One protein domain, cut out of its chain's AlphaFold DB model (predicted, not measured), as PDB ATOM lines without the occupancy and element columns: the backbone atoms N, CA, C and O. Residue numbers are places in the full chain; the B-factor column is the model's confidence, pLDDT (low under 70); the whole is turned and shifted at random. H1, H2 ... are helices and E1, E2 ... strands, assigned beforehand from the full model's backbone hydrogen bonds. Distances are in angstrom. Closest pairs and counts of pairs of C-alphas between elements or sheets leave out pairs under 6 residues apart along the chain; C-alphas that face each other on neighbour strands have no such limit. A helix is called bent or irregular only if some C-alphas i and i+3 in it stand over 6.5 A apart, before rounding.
ATOM      1  N   LEU A  24      32.798 -15.323 -12.101       98.31
ATOM      2  CA  LEU A  24      33.171 -16.028 -13.326       98.31
ATOM      3  C   LEU A  24      34.637 -16.466 -13.244       98.31
ATOM      4  O   LEU A  24      35.545 -15.641 -13.173       98.31
ATOM      5  N   VAL A  25      34.867 -17.773 -13.302       98.31
ATOM      6  CA  VAL A  25      36.203 -18.376 -13.222       98.31
ATOM      7  C   VAL A  25      36.774 -18.634 -14.610       98.31
ATOM      8  O   VAL A  25      37.960 -18.403 -14.839       98.31
ATOM      9  N   ASP A  26      35.953 -19.149 -15.527       98.38
ATOM     10  CA  ASP A  26      36.424 -19.593 -16.838       98.38
ATOM     11  C   ASP A  26      35.309 -19.575 -17.893       98.38
ATOM     12  O   ASP A  26      34.131 -19.748 -17.575       98.38
ATOM     13  N   VAL A  27      35.697 -19.409 -19.157       98.50
ATOM     14  CA  VAL A  27      34.823 -19.507 -20.332       98.50
ATOM     15  C   VAL A  27      35.528 -20.342 -21.393       98.50
ATOM     16  O   VAL A  27      36.618 -20.004 -21.851       98.50
ATOM     17  N   ARG A  28      34.890 -21.431 -21.825       98.31
ATOM     18  CA  ARG A  28      35.458 -22.380 -22.790       98.31
ATOM     19  C   ARG A  28      34.512 -22.613 -23.951       98.31
ATOM     20  O   ARG A  28      33.311 -22.745 -23.755       98.31
ATOM     21  N   LEU A  29      35.066 -22.742 -25.153       98.56
ATOM     22  CA  LEU A  29      34.343 -23.282 -26.300       98.56
ATOM     23  C   LEU A  29      34.447 -24.812 -26.262       98.56
ATOM     24  O   LEU A  29      35.537 -25.360 -26.422       98.56
ATOM     25  N   MET A  30      33.325 -25.490 -26.039       98.38
ATOM     26  CA  MET A  30      33.260 -26.951 -25.943       98.38
ATOM     27  C   MET A  30      33.005 -27.592 -27.302       98.38
ATOM     28  O   MET A  30      33.601 -28.620 -27.628       98.38
ATOM     29  N   GLN A  31      32.133 -26.978 -28.103       97.94
ATOM     30  CA  GLN A  31      31.781 -27.445 -29.441       97.94
ATOM     31  C   GLN A  31      31.578 -26.261 -30.380       97.94
ATOM     32  O   GLN A  31      31.104 -25.204 -29.971       97.94
ATOM     33  N   CYS A  32      31.918 -26.446 -31.654       97.94
ATOM     34  CA  CYS A  32      31.611 -25.495 -32.711       97.94
ATOM     35  C   CYS A  32      31.434 -26.226 -34.043       97.94
ATOM     36  O   CYS A  32      32.232 -27.101 -34.388       97.94
ATOM     37  N   SER A  33      30.410 -25.842 -34.799       97.94
ATOM     38  CA  SER A  33      30.223 -26.248 -36.188       97.94
ATOM     39  C   SER A  33      29.879 -25.041 -37.052       97.94
ATOM     40  O   SER A  33      29.243 -24.091 -36.603       97.94
ATOM     41  N   GLY A  34      30.310 -25.081 -38.308       97.31
ATOM     42  CA  GLY A  34      29.922 -24.118 -39.328       97.31
ATOM     43  C   GLY A  34      29.672 -24.853 -40.633       97.31
ATOM     44  O   GLY A  34      30.513 -25.643 -41.059       97.31
ATOM     45  N   GLU A  35      28.527 -24.601 -41.250       97.06
ATOM     46  CA  GLU A  35      28.103 -25.235 -42.490       97.06
ATOM     47  C   GLU A  35      27.662 -24.164 -43.487       97.06
ATOM     48  O   GLU A  35      26.806 -23.335 -43.185       97.06
ATOM     49  N   LEU A  36      28.259 -24.181 -44.681       95.75
ATOM     50  CA  LEU A  36      27.772 -23.432 -45.835       95.75
ATOM     51  C   LEU A  36      26.903 -24.385 -46.659       95.75
ATOM     52  O   LEU A  36      27.414 -25.341 -47.240       95.75
ATOM     53  N   ILE A  37      25.597 -24.136 -46.677       95.38
ATOM     54  CA  ILE A  37      24.589 -25.021 -47.276       95.38
ATOM     55  C   ILE A  37      24.385 -24.665 -48.748       95.38
ATOM     56  O   ILE A  37      24.279 -25.539 -49.610       95.38
ATOM     57  N   SER A  38      24.359 -23.370 -49.051       92.06
ATOM     58  CA  SER A  38      24.284 -22.855 -50.412       92.06
ATOM     59  C   SER A  38      25.188 -21.635 -50.576       92.06
ATOM     60  O   SER A  38      25.654 -21.052 -49.600       92.06
ATOM     61  N   PHE A  39      25.504 -21.270 -51.818       88.88
ATOM     62  CA  PHE A  39      26.338 -20.098 -52.072       88.88
ATOM     63  C   PHE A  39      25.532 -18.808 -51.878       88.88
ATOM     64  O   PHE A  39      24.369 -18.764 -52.297       88.88
ATOM     65  N   PRO A  40      26.135 -17.766 -51.277       83.06
ATOM     66  CA  PRO A  40      25.505 -16.460 -51.187       83.06
ATOM     67  C   PRO A  40      25.317 -15.888 -52.595       83.06
ATOM     68  O   PRO A  40      26.236 -15.902 -53.413       83.06
ATOM     69  N   GLU A  41      24.108 -15.414 -52.876       78.94
ATOM     70  CA  GLU A  41      23.793 -14.640 -54.078       78.94
ATOM     71  C   GLU A  41      23.846 -13.145 -53.742       78.94
ATOM     72  O   GLU A  41      23.815 -12.766 -52.566       78.94
ATOM     73  N   ASP A  42      23.928 -12.293 -54.765       67.12
ATOM     74  CA  ASP A  42      23.813 -10.844 -54.596       67.12
ATOM     75  C   ASP A  42      22.401 -10.517 -54.074       67.12
ATOM     76  O   ASP A  42      21.439 -10.450 -54.837       67.12
ATOM     77  N   GLY A  43      22.257 -10.365 -52.756       66.62
ATOM     78  CA  GLY A  43      20.964 -10.159 -52.106       66.62
ATOM     79  C   GLY A  43      21.069  -9.909 -50.602       66.62
ATOM     80  O   GLY A  43      22.133 -10.045 -49.990       66.62
ATOM     81  N   THR A  44      19.952  -9.510 -49.992       74.75
ATOM     82  CA  THR A  44      19.848  -9.364 -48.536       74.75
ATOM     83  C   THR A  44      19.597 -10.727 -47.899       74.75
ATOM     84  O   THR A  44      18.556 -11.336 -48.130       74.75
ATOM     85  N   ASN A  45      20.545 -11.195 -47.088       84.88
ATOM     86  CA  ASN A  45      20.376 -12.404 -46.282       84.88
ATOM     87  C   ASN A  45      19.709 -12.048 -44.948       84.88
ATOM     88  O   ASN A  45      20.041 -11.020 -44.349       84.88
ATOM     89  N   GLU A  46      18.808 -12.900 -44.468       90.06
ATOM     90  CA  GLU A  46      18.262 -12.790 -43.116       90.06
ATOM     91  C   GLU A  46      19.041 -13.703 -42.169       90.06
ATOM     92  O   GLU A  46      19.480 -14.792 -42.543       90.06
ATOM     93  N   PHE A  47      19.203 -13.251 -40.928       91.50
ATOM     94  CA  PHE A  47      19.915 -13.981 -39.889       91.50
ATOM     95  C   PHE A  47      19.038 -14.083 -38.645       91.50
ATOM     96  O   PHE A  47      18.459 -13.086 -38.210       91.50
ATOM     97  N   GLU A  48      18.987 -15.262 -38.039       94.38
ATOM     98  CA  GLU A  48      18.330 -15.482 -36.752       94.38
ATOM     99  C   GLU A  48      19.303 -16.142 -35.783       94.38
ATOM    100  O   GLU A  48      20.019 -17.077 -36.139       94.38
ATOM    101  N   VAL A  49      19.324 -15.634 -34.551       95.94
ATOM    102  CA  VAL A  49      20.078 -16.239 -33.456       95.94
ATOM    103  C   VAL A  49      19.105 -16.955 -32.537       95.94
ATOM    104  O   VAL A  49      18.126 -16.364 -32.081       95.94
ATOM    105  N   THR A  50      19.407 -18.209 -32.233       96.81
ATOM    106  CA  THR A  50      18.689 -19.011 -31.241       96.81
ATOM    107  C   THR A  50      19.643 -19.440 -30.140       96.81
ATOM    108  O   THR A  50      20.866 -19.437 -30.324       96.81
ATOM    109  N   GLY A  51      19.099 -19.774 -28.974       96.25
ATOM    110  CA  GLY A  51      19.925 -20.226 -27.870       96.25
ATOM    111  C   GLY A  51      19.175 -20.976 -26.788       96.25
ATOM    112  O   GLY A  51      17.959 -20.858 -26.630       96.25
ATOM    113  N   SER A  52      19.935 -21.759 -26.037       96.81
ATOM    114  CA  SER A  52      19.453 -22.483 -24.871       96.81
ATOM    115  C   SER A  52      20.564 -22.677 -23.854       96.81
ATOM    116  O   SER A  52      21.748 -22.709 -24.187       96.81
ATOM    117  N   THR A  53      20.158 -22.881 -22.618       97.50
ATOM    118  CA  THR A  53      21.013 -22.891 -21.437       97.50
ATOM    119  C   THR A  53      20.705 -24.114 -20.593       97.50
ATOM    120  O   THR A  53      19.607 -24.675 -20.654       97.50
ATOM    121  N   SER A  54      21.709 -24.564 -19.856       96.94
ATOM    122  CA  SER A  54      21.575 -25.616 -18.857       96.94
ATOM    123  C   SER A  54      22.680 -25.486 -17.822       96.94
ATOM    124  O   SER A  54      23.822 -25.180 -18.171       96.94
ATOM    125  N   GLU A  55      22.356 -25.795 -16.581       97.75
ATOM    126  CA  GLU A  55      23.225 -25.655 -15.427       97.75
ATOM    127  C   GLU A  55      23.463 -26.991 -14.717       97.75
ATOM    128  O   GLU A  55      22.593 -27.863 -14.648       97.75
ATOM    129  N   GLN A  56      24.665 -27.152 -14.171       97.88
ATOM    130  CA  GLN A  56      25.006 -28.219 -13.235       97.88
ATOM    131  C   GLN A  56      25.668 -27.601 -12.008       97.88
ATOM    132  O   GLN A  56      26.582 -26.785 -12.134       97.88
ATOM    133  N   LEU A  57      25.194 -27.994 -10.827       97.56
ATOM    134  CA  LEU A  57      25.685 -27.500  -9.545       97.56
ATOM    135  C   LEU A  57      26.652 -28.521  -8.949       97.56
ATOM    136  O   LEU A  57      26.308 -29.697  -8.826       97.56
ATOM    137  N   ASP A  58      27.831 -28.060  -8.552       96.62
ATOM    138  CA  ASP A  58      28.797 -28.817  -7.764       96.62
ATOM    139  C   ASP A  58      28.984 -28.106  -6.421       96.62
ATOM    140  O   ASP A  58      29.782 -27.178  -6.266       96.62
ATOM    141  N   THR A  59      28.176 -28.514  -5.445       94.19
ATOM    142  CA  THR A  59      28.176 -27.925  -4.103       94.19
ATOM    143  C   THR A  59      29.401 -28.314  -3.279       94.19
ATOM    144  O   THR A  59      29.682 -27.655  -2.286       94.19
ATOM    145  N   GLU A  60      30.116 -29.382  -3.648       95.44
ATOM    146  CA  GLU A  60      31.327 -29.806  -2.932       95.44
ATOM    147  C   GLU A  60      32.500 -28.875  -3.265       95.44
ATOM    148  O   GLU A  60      33.217 -28.434  -2.367       95.44
ATOM    149  N   GLU A  61      32.637 -28.500  -4.538       96.56
ATOM    150  CA  GLU A  61      33.696 -27.603  -5.024       96.56
ATOM    151  C   GLU A  61      33.271 -26.122  -5.091       96.56
ATOM    152  O   GLU A  61      34.063 -25.246  -5.467       96.56
ATOM    153  N   ASN A  62      32.031 -25.823  -4.696       97.12
ATOM    154  CA  ASN A  62      31.393 -24.511  -4.811       97.12
ATOM    155  C   ASN A  62      31.424 -23.965  -6.247       97.12
ATOM    156  O   ASN A  62      31.799 -22.811  -6.473       97.12
ATOM    157  N   LEU A  63      31.065 -24.799  -7.225       97.88
ATOM    158  CA  LEU A  63      31.062 -24.446  -8.642       97.88
ATOM    159  C   LEU A  63      29.673 -24.578  -9.275       97.88
ATOM    160  O   LEU A  63      28.862 -25.427  -8.907       97.88
ATOM    161  N   ILE A  64      29.437 -23.758 -10.294       98.06
ATOM    162  CA  ILE A  64      28.318 -23.883 -11.225       98.06
ATOM    163  C   ILE A  64      28.891 -23.977 -12.632       98.06
ATOM    164  O   ILE A  64      29.683 -23.134 -13.058       98.06
ATOM    165  N   PHE A  65      28.444 -24.983 -13.367       98.50
ATOM    166  CA  PHE A  65      28.753 -25.180 -14.773       98.50
ATOM    167  C   PHE A  65      27.541 -24.769 -15.600       98.50
ATOM    168  O   PHE A  65      26.499 -25.412 -15.519       98.50
ATOM    169  N   VAL A  66      27.669 -23.709 -16.393       98.62
ATOM    170  CA  VAL A  66      26.612 -23.224 -17.288       98.62
ATOM    171  C   VAL A  66      27.004 -23.518 -18.729       98.62
ATOM    172  O   VAL A  66      27.914 -22.886 -19.270       98.62
ATOM    173  N   SER A  67      26.307 -24.460 -19.360       98.62
ATOM    174  CA  SER A  67      26.399 -24.695 -20.803       98.62
ATOM    175  C   SER A  67      25.444 -23.758 -21.536       98.62
ATOM    176  O   SER A  67      24.244 -23.734 -21.259       98.62
ATOM    177  N   VAL A  68      25.968 -23.011 -22.504       98.56
ATOM    178  CA  VAL A  68      25.217 -22.096 -23.365       98.56
ATOM    179  C   VAL A  68      25.373 -22.550 -24.806       98.56
ATOM    180  O   VAL A  68      26.461 -22.491 -25.379       98.56
ATOM    181  N   ASN A  69      24.273 -22.993 -25.398       98.38
ATOM    182  CA  ASN A  69      24.201 -23.369 -26.799       98.38
ATOM    183  C   ASN A  69      23.671 -22.182 -27.597       98.38
ATOM    184  O   ASN A  69      22.622 -21.635 -27.259       98.38
ATOM    185  N   LEU A  70      24.389 -21.788 -28.645       98.25
ATOM    186  CA  LEU A  70      24.029 -20.672 -29.520       98.25
ATOM    187  C   LEU A  70      24.118 -21.119 -30.975       98.25
ATOM    188  O   LEU A  70      25.105 -21.742 -31.377       98.25
ATOM    189  N   SER A  71      23.101 -20.776 -31.759       97.81
ATOM    190  CA  SER A  71      23.066 -21.002 -33.205       97.81
ATOM    191  C   SER A  71      22.787 -19.698 -33.931       97.81
ATOM    192  O   SER A  71      21.967 -18.894 -33.486       97.81
ATOM    193  N   LEU A  72      23.465 -19.503 -35.056       97.25
ATOM    194  CA  LEU A  72      23.129 -18.525 -36.071       97.25
ATOM    195  C   LEU A  72      22.713 -19.263 -37.334       97.25
ATOM    196  O   LEU A  72      23.517 -19.960 -37.952       97.25
ATOM    197  N   ASP A  73      21.480 -19.027 -37.744       95.50
ATOM    198  CA  ASP A  73      20.932 -19.507 -38.997       95.50
ATOM    199  C   ASP A  73      20.872 -18.351 -39.996       95.50
ATOM    200  O   ASP A  73      20.341 -17.281 -39.691       95.50
ATOM    201  N   ALA A  74      21.424 -18.565 -41.188       93.56
ATOM    202  CA  ALA A  74      21.353 -17.632 -42.303       93.56
ATOM    203  C   ALA A  74      20.428 -18.192 -43.386       93.56
ATOM    204  O   ALA A  74      20.564 -19.352 -43.790       93.56
ATOM    205  N   VAL A  75      19.532 -17.354 -43.902       92.38
ATOM    206  CA  VAL A  75      18.667 -17.677 -45.042       92.38
ATOM    207  C   VAL A  75      18.806 -16.648 -46.142       92.38
ATOM    208  O   VAL A  75      19.034 -15.462 -45.899       92.38
ATOM    209  N   LYS A  76      18.619 -17.118 -47.369       90.31
ATOM    210  CA  LYS A  76      18.409 -16.260 -48.527       90.31
ATOM    211  C   LYS A  76      17.036 -15.587 -48.446       90.31
ATOM    212  O   LYS A  76      16.124 -16.089 -47.790       90.31
ATOM    213  N   GLU A  77      16.853 -14.506 -49.200       85.94
ATOM    214  CA  GLU A  77      15.564 -13.802 -49.328       85.94
ATOM    215  C   GLU A  77      14.422 -14.723 -49.803       85.94
ATOM    216  O   GLU A  77      13.269 -14.573 -49.403       85.94
ATOM    217  N   ASN A  78      14.740 -15.736 -50.618       86.06
ATOM    218  CA  ASN A  78      13.778 -16.737 -51.088       86.06
ATOM    219  C   ASN A  78      13.376 -17.775 -50.009       86.06
ATOM    220  O   ASN A  78      12.542 -18.642 -50.275       86.06
ATOM    221  N   GLY A  79      13.953 -17.692 -48.804       87.50
ATOM    222  CA  GLY A  79      13.697 -18.578 -47.671       87.50
ATOM    223  C   GLY A  79      14.514 -19.872 -47.654       87.50
ATOM    224  O   GLY A  79      14.292 -20.699 -46.770       87.50
ATOM    225  N   GLU A  80      15.432 -20.072 -48.601       90.19
ATOM    226  CA  GLU A  80      16.338 -21.223 -48.614       90.19
ATOM    227  C   GLU A  80      17.468 -21.065 -47.591       90.19
ATOM    228  O   GLU A  80      17.979 -19.966 -47.359       90.19
ATOM    229  N   ASP A  81      17.885 -22.189 -47.005       93.31
ATOM    230  CA  ASP A  81      19.005 -22.225 -46.070       93.31
ATOM    231  C   ASP A  81      20.316 -21.843 -46.772       93.31
ATOM    232  O   ASP A  81      20.700 -22.410 -47.803       93.31
ATOM    233  N   LEU A  82      21.018 -20.872 -46.189       94.12
ATOM    234  CA  LEU A  82      22.292 -20.376 -46.693       94.12
ATOM    235  C   LEU A  82      23.457 -20.983 -45.920       94.12
ATOM    236  O   LEU A  82      24.352 -21.590 -46.506       94.12
ATOM    237  N   ALA A  83      23.446 -20.821 -44.601       95.44
ATOM    238  CA  ALA A  83      24.509 -21.287 -43.729       95.44
ATOM    239  C   ALA A  83      24.013 -21.442 -42.293       95.44
ATOM    240  O   ALA A  83      23.017 -20.833 -41.898       95.44
ATOM    241  N   GLN A  84      24.756 -22.210 -41.506       96.81
ATOM    242  CA  GLN A  84      24.534 -22.358 -40.077       96.81
ATOM    243  C   GLN A  84      25.865 -22.301 -39.329       96.81
ATOM    244  O   GLN A  84      26.864 -22.871 -39.770       96.81
ATOM    245  N   ILE A  85      25.884 -21.619 -38.188       98.00
ATOM    246  CA  ILE A  85      27.000 -21.625 -37.240       98.00
ATOM    247  C   ILE A  85      26.423 -22.018 -35.886       98.00
ATOM    248  O   ILE A  85      25.523 -21.345 -35.404       98.00
ATOM    249  N   CYS A  86      26.955 -23.060 -35.257       98.06
ATOM    250  CA  CYS A  86      26.545 -23.497 -33.924       98.06
ATOM    251  C   CYS A  86      27.740 -23.508 -32.979       98.06
ATOM    252  O   CYS A  86      28.883 -23.742 -33.387       98.06
ATOM    253  N   SER A  87      27.472 -23.294 -31.697       98.44
ATOM    254  CA  SER A  87      28.472 -23.401 -30.643       98.44
ATOM    255  C   SER A  87      27.869 -23.835 -29.317       98.44
ATOM    256  O   SER A  87      26.706 -23.551 -29.032       98.44
ATOM    257  N   GLU A  88      28.698 -24.485 -28.508       98.62
ATOM    258  CA  GLU A  88      28.451 -24.720 -27.091       98.62
ATOM    259  C   GLU A  88      29.587 -24.074 -26.297       98.62
ATOM    260  O   GLU A  88      30.752 -24.467 -26.430       98.62
ATOM    261  N   PHE A  89      29.252 -23.087 -25.472       98.75
ATOM    262  CA  PHE A  89      30.158 -22.511 -24.487       98.75
ATOM    263  C   PHE A  89      29.894 -23.118 -23.113       98.75
ATOM    264  O   PHE A  89      28.743 -23.286 -22.725       98.75
ATOM    265  N   LEU A  90      30.955 -23.382 -22.360       98.75
ATOM    266  CA  LEU A  90      30.889 -23.716 -20.943       98.75
ATOM    267  C   LEU A  90      31.439 -22.548 -20.135       98.75
ATOM    268  O   LEU A  90      32.590 -22.150 -20.318       98.75
ATOM    269  N   LEU A  91      30.623 -22.030 -19.226       98.81
ATOM    270  CA  LEU A  91      30.996 -21.001 -18.272       98.81
ATOM    271  C   LEU A  91      31.070 -21.644 -16.895       98.81
ATOM    272  O   LEU A  91      30.137 -22.328 -16.473       98.81
ATOM    273  N   VAL A  92      32.192 -21.445 -16.215       98.69
ATOM    274  CA  VAL A  92      32.419 -21.964 -14.868       98.69
ATOM    275  C   VAL A  92      32.357 -20.797 -13.905       98.69
ATOM    276  O   VAL A  92      33.146 -19.859 -14.024       98.69
ATOM    277  N   TYR A  93      31.441 -20.868 -12.951       98.62
ATOM    278  CA  TYR A  93      31.299 -19.884 -11.889       98.62
ATOM    279  C   TYR A  93      31.652 -20.509 -10.551       98.62
ATOM    280  O   TYR A  93      31.372 -21.683 -10.323       98.62
ATOM    281  N   ARG A  94      32.248 -19.720  -9.663       98.50
ATOM    282  CA  ARG A  94      32.406 -20.061  -8.252       98.50
ATOM    283  C   ARG A  94      31.290 -19.408  -7.460       98.50
ATOM    284  O   ARG A  94      31.013 -18.239  -7.688       98.50
ATOM    285  N   VAL A  95      30.698 -20.147  -6.532       97.88
ATOM    286  CA  VAL A  95      29.706 -19.625  -5.587       97.88
ATOM    287  C   VAL A  95      30.407 -19.289  -4.282       97.88
ATOM    288  O   VAL A  95      31.111 -20.132  -3.725       97.88
ATOM    289  N   GLU A  96      30.255 -18.059  -3.809       96.19
ATOM    290  CA  GLU A  96      30.818 -17.632  -2.525       96.19
ATOM    291  C   GLU A  96      29.965 -18.113  -1.349       96.19
ATOM    292  O   GLU A  96      30.504 -18.544  -0.330       96.19
ATOM    293  N   ASP A  97      28.640 -18.073  -1.513       94.31
ATOM    294  CA  ASP A  97      27.665 -18.471  -0.502       94.31
ATOM    295  C   ASP A  97      26.393 -19.052  -1.143       94.31
ATOM    296  O   ASP A  97      25.786 -18.446  -2.030       94.31
ATOM    297  N   TRP A  98      25.988 -20.232  -0.673       95.00
ATOM    298  CA  TRP A  98      24.796 -20.950  -1.129       95.00
ATOM    299  C   TRP A  98      23.552 -20.650  -0.285       95.00
ATOM    300  O   TRP A  98      22.453 -21.062  -0.660       95.00
ATOM    301  N   GLU A  99      23.689 -19.984   0.866       95.31
ATOM    302  CA  GLU A  99      22.579 -19.777   1.792       95.31
ATOM    303  C   GLU A  99      21.423 -19.013   1.122       95.31
ATOM    304  O   GLU A  99      21.582 -17.945   0.530       95.31
ATOM    305  N   GLY A 100      20.226 -19.602   1.185       92.88
ATOM    306  CA  GLY A 100      19.012 -19.033   0.597       92.88
ATOM    307  C   GLY A 100      18.895 -19.151  -0.927       92.88
ATOM    308  O   GLY A 100      17.836 -18.816  -1.452       92.88
ATOM    309  N   LEU A 101      19.910 -19.660  -1.636       95.44
ATOM    310  CA  LEU A 101      19.833 -19.896  -3.077       95.44
ATOM    311  C   LEU A 101      19.248 -21.279  -3.371       95.44
ATOM    312  O   LEU A 101      19.680 -22.301  -2.838       95.44
ATOM    313  N   SER A 102      18.257 -21.308  -4.253       95.19
ATOM    314  CA  SER A 102      17.610 -22.534  -4.724       95.19
ATOM    315  C   SER A 102      18.016 -22.859  -6.168       95.19
ATOM    316  O   SER A 102      18.541 -21.986  -6.865       95.19
ATOM    317  N   PRO A 103      17.753 -24.080  -6.671       94.75
ATOM    318  CA  PRO A 103      18.004 -24.426  -8.072       94.75
ATOM    319  C   PRO A 103      17.370 -23.450  -9.074       94.75
ATOM    320  O   PRO A 103      17.973 -23.149 -10.099       94.75
ATOM    321  N   GLU A 104      16.200 -22.889  -8.759       96.50
ATOM    322  CA  GLU A 104      15.511 -21.901  -9.596       96.50
ATOM    323  C   GLU A 104      16.324 -20.610  -9.771       96.50
ATOM    324  O   GLU A 104      16.304 -20.018 -10.850       96.50
ATOM    325  N   HIS A 105      17.092 -20.207  -8.752       97.62
ATOM    326  CA  HIS A 105      17.989 -19.054  -8.848       97.62
ATOM    327  C   HIS A 105      19.095 -19.298  -9.871       97.62
ATOM    328  O   HIS A 105      19.378 -18.436 -10.702       97.62
ATOM    329  N   PHE A 106      19.691 -20.490  -9.849       97.38
ATOM    330  CA  PHE A 106      20.772 -20.846 -10.764       97.38
ATOM    331  C   PHE A 106      20.284 -21.106 -12.185       97.38
ATOM    332  O   PHE A 106      20.991 -20.764 -13.130       97.38
ATOM    333  N   SER A 107      19.069 -21.632 -12.339       96.88
ATOM    334  CA  SER A 107      18.419 -21.773 -13.642       96.88
ATOM    335  C   SER A 107      18.166 -20.406 -14.281       96.88
ATOM    336  O   SER A 107      18.600 -20.143 -15.402       96.88
ATOM    337  N   ALA A 108      17.579 -19.470 -13.526       96.19
ATOM    338  CA  ALA A 108      17.391 -18.102 -13.996       96.19
ATOM    339  C   ALA A 108      18.737 -17.411 -14.283       96.19
ATOM    340  O   ALA A 108      18.913 -16.777 -15.325       96.19
ATOM    341  N   PHE A 109      19.724 -17.565 -13.398       97.06
ATOM    342  CA  PHE A 109      21.072 -17.041 -13.611       97.06
ATOM    343  C   PHE A 109      21.713 -17.592 -14.893       97.06
ATOM    344  O   PHE A 109      22.292 -16.828 -15.663       97.06
ATOM    345  N   ALA A 110      21.593 -18.892 -15.166       97.25
ATOM    346  CA  ALA A 110      22.102 -19.497 -16.391       97.25
ATOM    347  C   ALA A 110      21.456 -18.873 -17.638       97.25
ATOM    348  O   ALA A 110      22.176 -18.473 -18.558       97.25
ATOM    349  N   ASP A 111      20.130 -18.716 -17.635       95.56
ATOM    350  CA  ASP A 111      19.350 -18.156 -18.744       95.56
ATOM    351  C   ASP A 111      19.727 -16.700 -19.069       95.56
ATOM    352  O   ASP A 111      19.830 -16.336 -20.244       95.56
ATOM    353  N   TYR A 112      19.972 -15.865 -18.054       95.19
ATOM    354  CA  TYR A 112      20.312 -14.452 -18.260       95.19
ATOM    355  C   TYR A 112      21.821 -14.204 -18.317       95.19
ATOM    356  O   TYR A 112      22.335 -13.673 -19.306       95.19
ATOM    357  N   ASN A 113      22.549 -14.580 -17.267       96.56
ATOM    358  CA  ASN A 113      23.967 -14.268 -17.116       96.56
ATOM    359  C   ASN A 113      24.837 -15.190 -17.969       96.56
ATOM    360  O   ASN A 113      25.835 -14.730 -18.522       96.56
ATOM    361  N   GLY A 114      24.453 -16.458 -18.146       97.00
ATOM    362  CA  GLY A 114      25.158 -17.384 -19.036       97.00
ATOM    363  C   GLY A 114      25.215 -16.859 -20.470       97.00
ATOM    364  O   GLY A 114      26.300 -16.721 -21.047       97.00
ATOM    365  N   VAL A 115      24.063 -16.486 -21.035       96.06
ATOM    366  CA  VAL A 115      23.993 -15.893 -22.383       96.06
ATOM    367  C   VAL A 115      24.713 -14.548 -22.420       96.06
ATOM    368  O   VAL A 115      25.527 -14.320 -23.311       96.06
ATOM    369  N   PHE A 116      24.475 -13.667 -21.444       96.88
ATOM    370  CA  PHE A 116      25.096 -12.343 -21.414       96.88
ATOM    371  C   PHE A 116      26.633 -12.411 -21.404       96.88
ATOM    372  O   PHE A 116      27.281 -11.732 -22.203       96.88
ATOM    373  N   ASN A 117      27.213 -13.268 -20.561       97.62
ATOM    374  CA  ASN A 117      28.663 -13.399 -20.402       97.62
ATOM    375  C   ASN A 117      29.326 -14.158 -21.561       97.62
ATOM    376  O   ASN A 117      30.476 -13.878 -21.899       97.62
ATOM    377  N   SER A 118      28.614 -15.089 -22.202       98.06
ATOM    378  CA  SER A 118      29.110 -15.791 -23.396       98.06
ATOM    379  C   SER A 118      28.960 -14.969 -24.677       98.06
ATOM    380  O   SER A 118      29.698 -15.193 -25.641       98.06
ATOM    381  N   TRP A 119      28.062 -13.978 -24.698       97.88
ATOM    382  CA  TRP A 119      27.734 -13.219 -25.901       97.88
ATOM    383  C   TRP A 119      28.952 -12.596 -26.597       97.88
ATOM    384  O   TRP A 119      29.067 -12.764 -27.808       97.88
ATOM    385  N   PRO A 120      29.905 -11.921 -25.920       97.62
ATOM    386  CA  PRO A 120      31.076 -11.359 -26.598       97.62
ATOM    387  C   PRO A 120      31.915 -12.410 -27.338       97.62
ATOM    388  O   PRO A 120      32.349 -12.150 -28.461       97.62
ATOM    389  N   TYR A 121      32.085 -13.598 -26.749       98.25
ATOM    390  CA  TYR A 121      32.806 -14.721 -27.356       98.25
ATOM    391  C   TYR A 121      32.053 -15.277 -28.564       98.25
ATOM    392  O   TYR A 121      32.643 -15.522 -29.614       98.25
ATOM    393  N   TRP A 122      30.731 -15.404 -28.450       97.94
ATOM    394  CA  TRP A 122      29.873 -15.797 -29.561       97.94
ATOM    395  C   TRP A 122      29.923 -14.805 -30.728       97.94
ATOM    396  O   TRP A 122      30.075 -15.210 -31.878       97.94
ATOM    397  N   ARG A 123      29.840 -13.498 -30.450       97.25
ATOM    398  CA  ARG A 123      29.911 -12.450 -31.481       97.25
ATOM    399  C   ARG A 123      31.215 -12.525 -32.273       97.25
ATOM    400  O   ARG A 123      31.188 -12.386 -33.493       97.25
ATOM    401  N   GLU A 124      32.332 -12.726 -31.580       97.62
ATOM    402  CA  GLU A 124      33.655 -12.869 -32.192       97.62
ATOM    403  C   GLU A 124      33.737 -14.143 -33.043       97.62
ATOM    404  O   GLU A 124      34.122 -14.079 -34.214       97.62
ATOM    405  N   LEU A 125      33.256 -15.269 -32.501       97.56
ATOM    406  CA  LEU A 125      33.205 -16.545 -33.207       97.56
ATOM    407  C   LEU A 125      32.393 -16.438 -34.501       97.56
ATOM    408  O   LEU A 125      32.860 -16.866 -35.554       97.56
ATOM    409  N   VAL A 126      31.205 -15.832 -34.446       97.12
ATOM    410  CA  VAL A 126      30.353 -15.613 -35.623       97.12
ATOM    411  C   VAL A 126      31.055 -14.746 -36.657       97.12
ATOM    412  O   VAL A 126      31.048 -15.096 -37.835       97.12
ATOM    413  N   GLN A 127      31.694 -13.652 -36.241       95.62
ATOM    414  CA  GLN A 127      32.410 -12.770 -37.161       95.62
ATOM    415  C   GLN A 127      33.552 -13.512 -37.878       95.62
ATOM    416  O   GLN A 127      33.705 -13.393 -39.096       95.62
ATOM    417  N   ASN A 128      34.314 -14.331 -37.149       96.06
ATOM    418  CA  ASN A 128      35.378 -15.159 -37.715       96.06
ATOM    419  C   ASN A 128      34.849 -16.251 -38.649       96.06
ATOM    420  O   ASN A 128      35.401 -16.476 -39.730       96.06
ATOM    421  N   MET A 129      33.796 -16.952 -38.234       96.31
ATOM    422  CA  MET A 129      33.207 -18.046 -39.000       96.31
ATOM    423  C   MET A 129      32.516 -17.540 -40.264       96.31
ATOM    424  O   MET A 129      32.678 -18.160 -41.310       96.31
ATOM    425  N   ALA A 130      31.851 -16.383 -40.218       93.88
ATOM    426  CA  ALA A 130      31.267 -15.746 -41.394       93.88
ATOM    427  C   ALA A 130      32.324 -15.506 -42.484       93.88
ATOM    428  O   ALA A 130      32.124 -15.905 -43.629       93.88
ATOM    429  N   GLY A 131      33.493 -14.967 -42.118       92.75
ATOM    430  CA  GLY A 131      34.601 -14.785 -43.060       92.75
ATOM    431  C   GLY A 131      35.120 -16.104 -43.649       92.75
ATOM    432  O   GLY A 131      35.402 -16.182 -44.844       92.75
ATOM    433  N   ARG A 132      35.206 -17.168 -42.837       95.12
ATOM    434  CA  ARG A 132      35.647 -18.505 -43.285       95.12
ATOM    435  C   ARG A 132      34.628 -19.200 -44.189       95.12
ATOM    436  O   ARG A 132      35.031 -19.920 -45.097       95.12
ATOM    437  N   LEU A 133      33.340 -18.968 -43.955       94.19
ATOM    438  CA  LEU A 133      32.229 -19.468 -44.768       94.19
ATOM    439  C   LEU A 133      31.942 -18.577 -45.987       94.19
ATOM    440  O   LEU A 133      30.986 -18.837 -46.708       94.19
ATOM    441  N   GLN A 134      32.757 -17.541 -46.226       90.88
ATOM    442  CA  GLN A 134      32.571 -16.568 -47.310       90.88
ATOM    443  C   GLN A 134      31.204 -15.868 -47.276       90.88
ATOM    444  O   GLN A 134      30.685 -15.440 -48.306       90.88
TER     445      GLN A 134
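This is residues 24 to 134 of the 192 residues of an uncharacterized protein of Anaerohalosphaera lusitana (UniProt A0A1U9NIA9). A long, narrow, twisted sheet of four antiparallel strands makes a slab, and one bent helix, H1, crosses a single face of it from over E2 at one edge to over E1 at the other, leaving the opposite face bare of named helices. The printed part has 111 residues with four named strands and then one named helix, in the order E1, E2, E3, E4, H1. Across the sheet the order is E1, E4, E3, E2, and the class is mixed, helices and strands. The whole is loose, with a radius of gyration of the C-alphas of 17.0 A, and a rod in outline, spanning 57 by 22 by 17 A.

E1, residues 24 to 36, begins at C-alpha 24 (33.171, -16.028, -13.326) and is 33.8 A long. E2, residues 46 to 58, is 40.2 A long; E3, residues 63 to 75, is 39.0 A; E4, residues 81 to 95, is 42.0 A. H1, residues 103 to 132, was assigned as one helix by its hydrogen bonds but is bent: C-alphas 117 and 120 are 7.0 A apart. Its arm H1a, residues 103 to 117, is 19.7 A long, and its arm H1b, residues 120 to 132, is 18.7 A long, ending at C-alpha 132 (35.647, -18.505, -43.285).

E1 and E4 are antiparallel at 169 degrees, with N 28 and O 90 at 2.8 A. E4 and E3 form a hairpin, with N 87 and O 70 at 2.8 A. E3 and E2 form another, with N 67 and O 54 at 2.8 A. E2, E3 and E4 are a meander, each strand the antiparallel neighbour of the one before; with E1, which neighbours E4, they make a Greek key of four strands in a row. The edge strands E1 and E2 are apart. H1a and H1b are on the same face of the sheet, giving two layers, helix over sheet. H1a lies over E4, E3 and E2 at a height over the sheet of 7.8 A, slantwise to the strands, at 42 degrees to E2 on the local plane; its closest C-alphas to E2 are Asp 111 and Thr 53, 5.7 A. H1b lies over E1 and E4 at a height of 9.0 A, along the strands, at 24 degrees to E1 on the local plane; its closest C-alphas to E4 are Val 126 and Ile 85, 7.1 A. The arms stand at a steep tilt of 48 degrees. Every O i to N i+4 pair is within hydrogen-bond range in H1b, and 10 of 11 in H1a.

The two C-alphas farthest apart, Asp 42 and Glu 99, are 57.1 A apart. The printed part has no cut and no long link. Mean pLDDT of the printed part is 95.0; residues 42 to 43, in the short link from E1 to E2, are under 70.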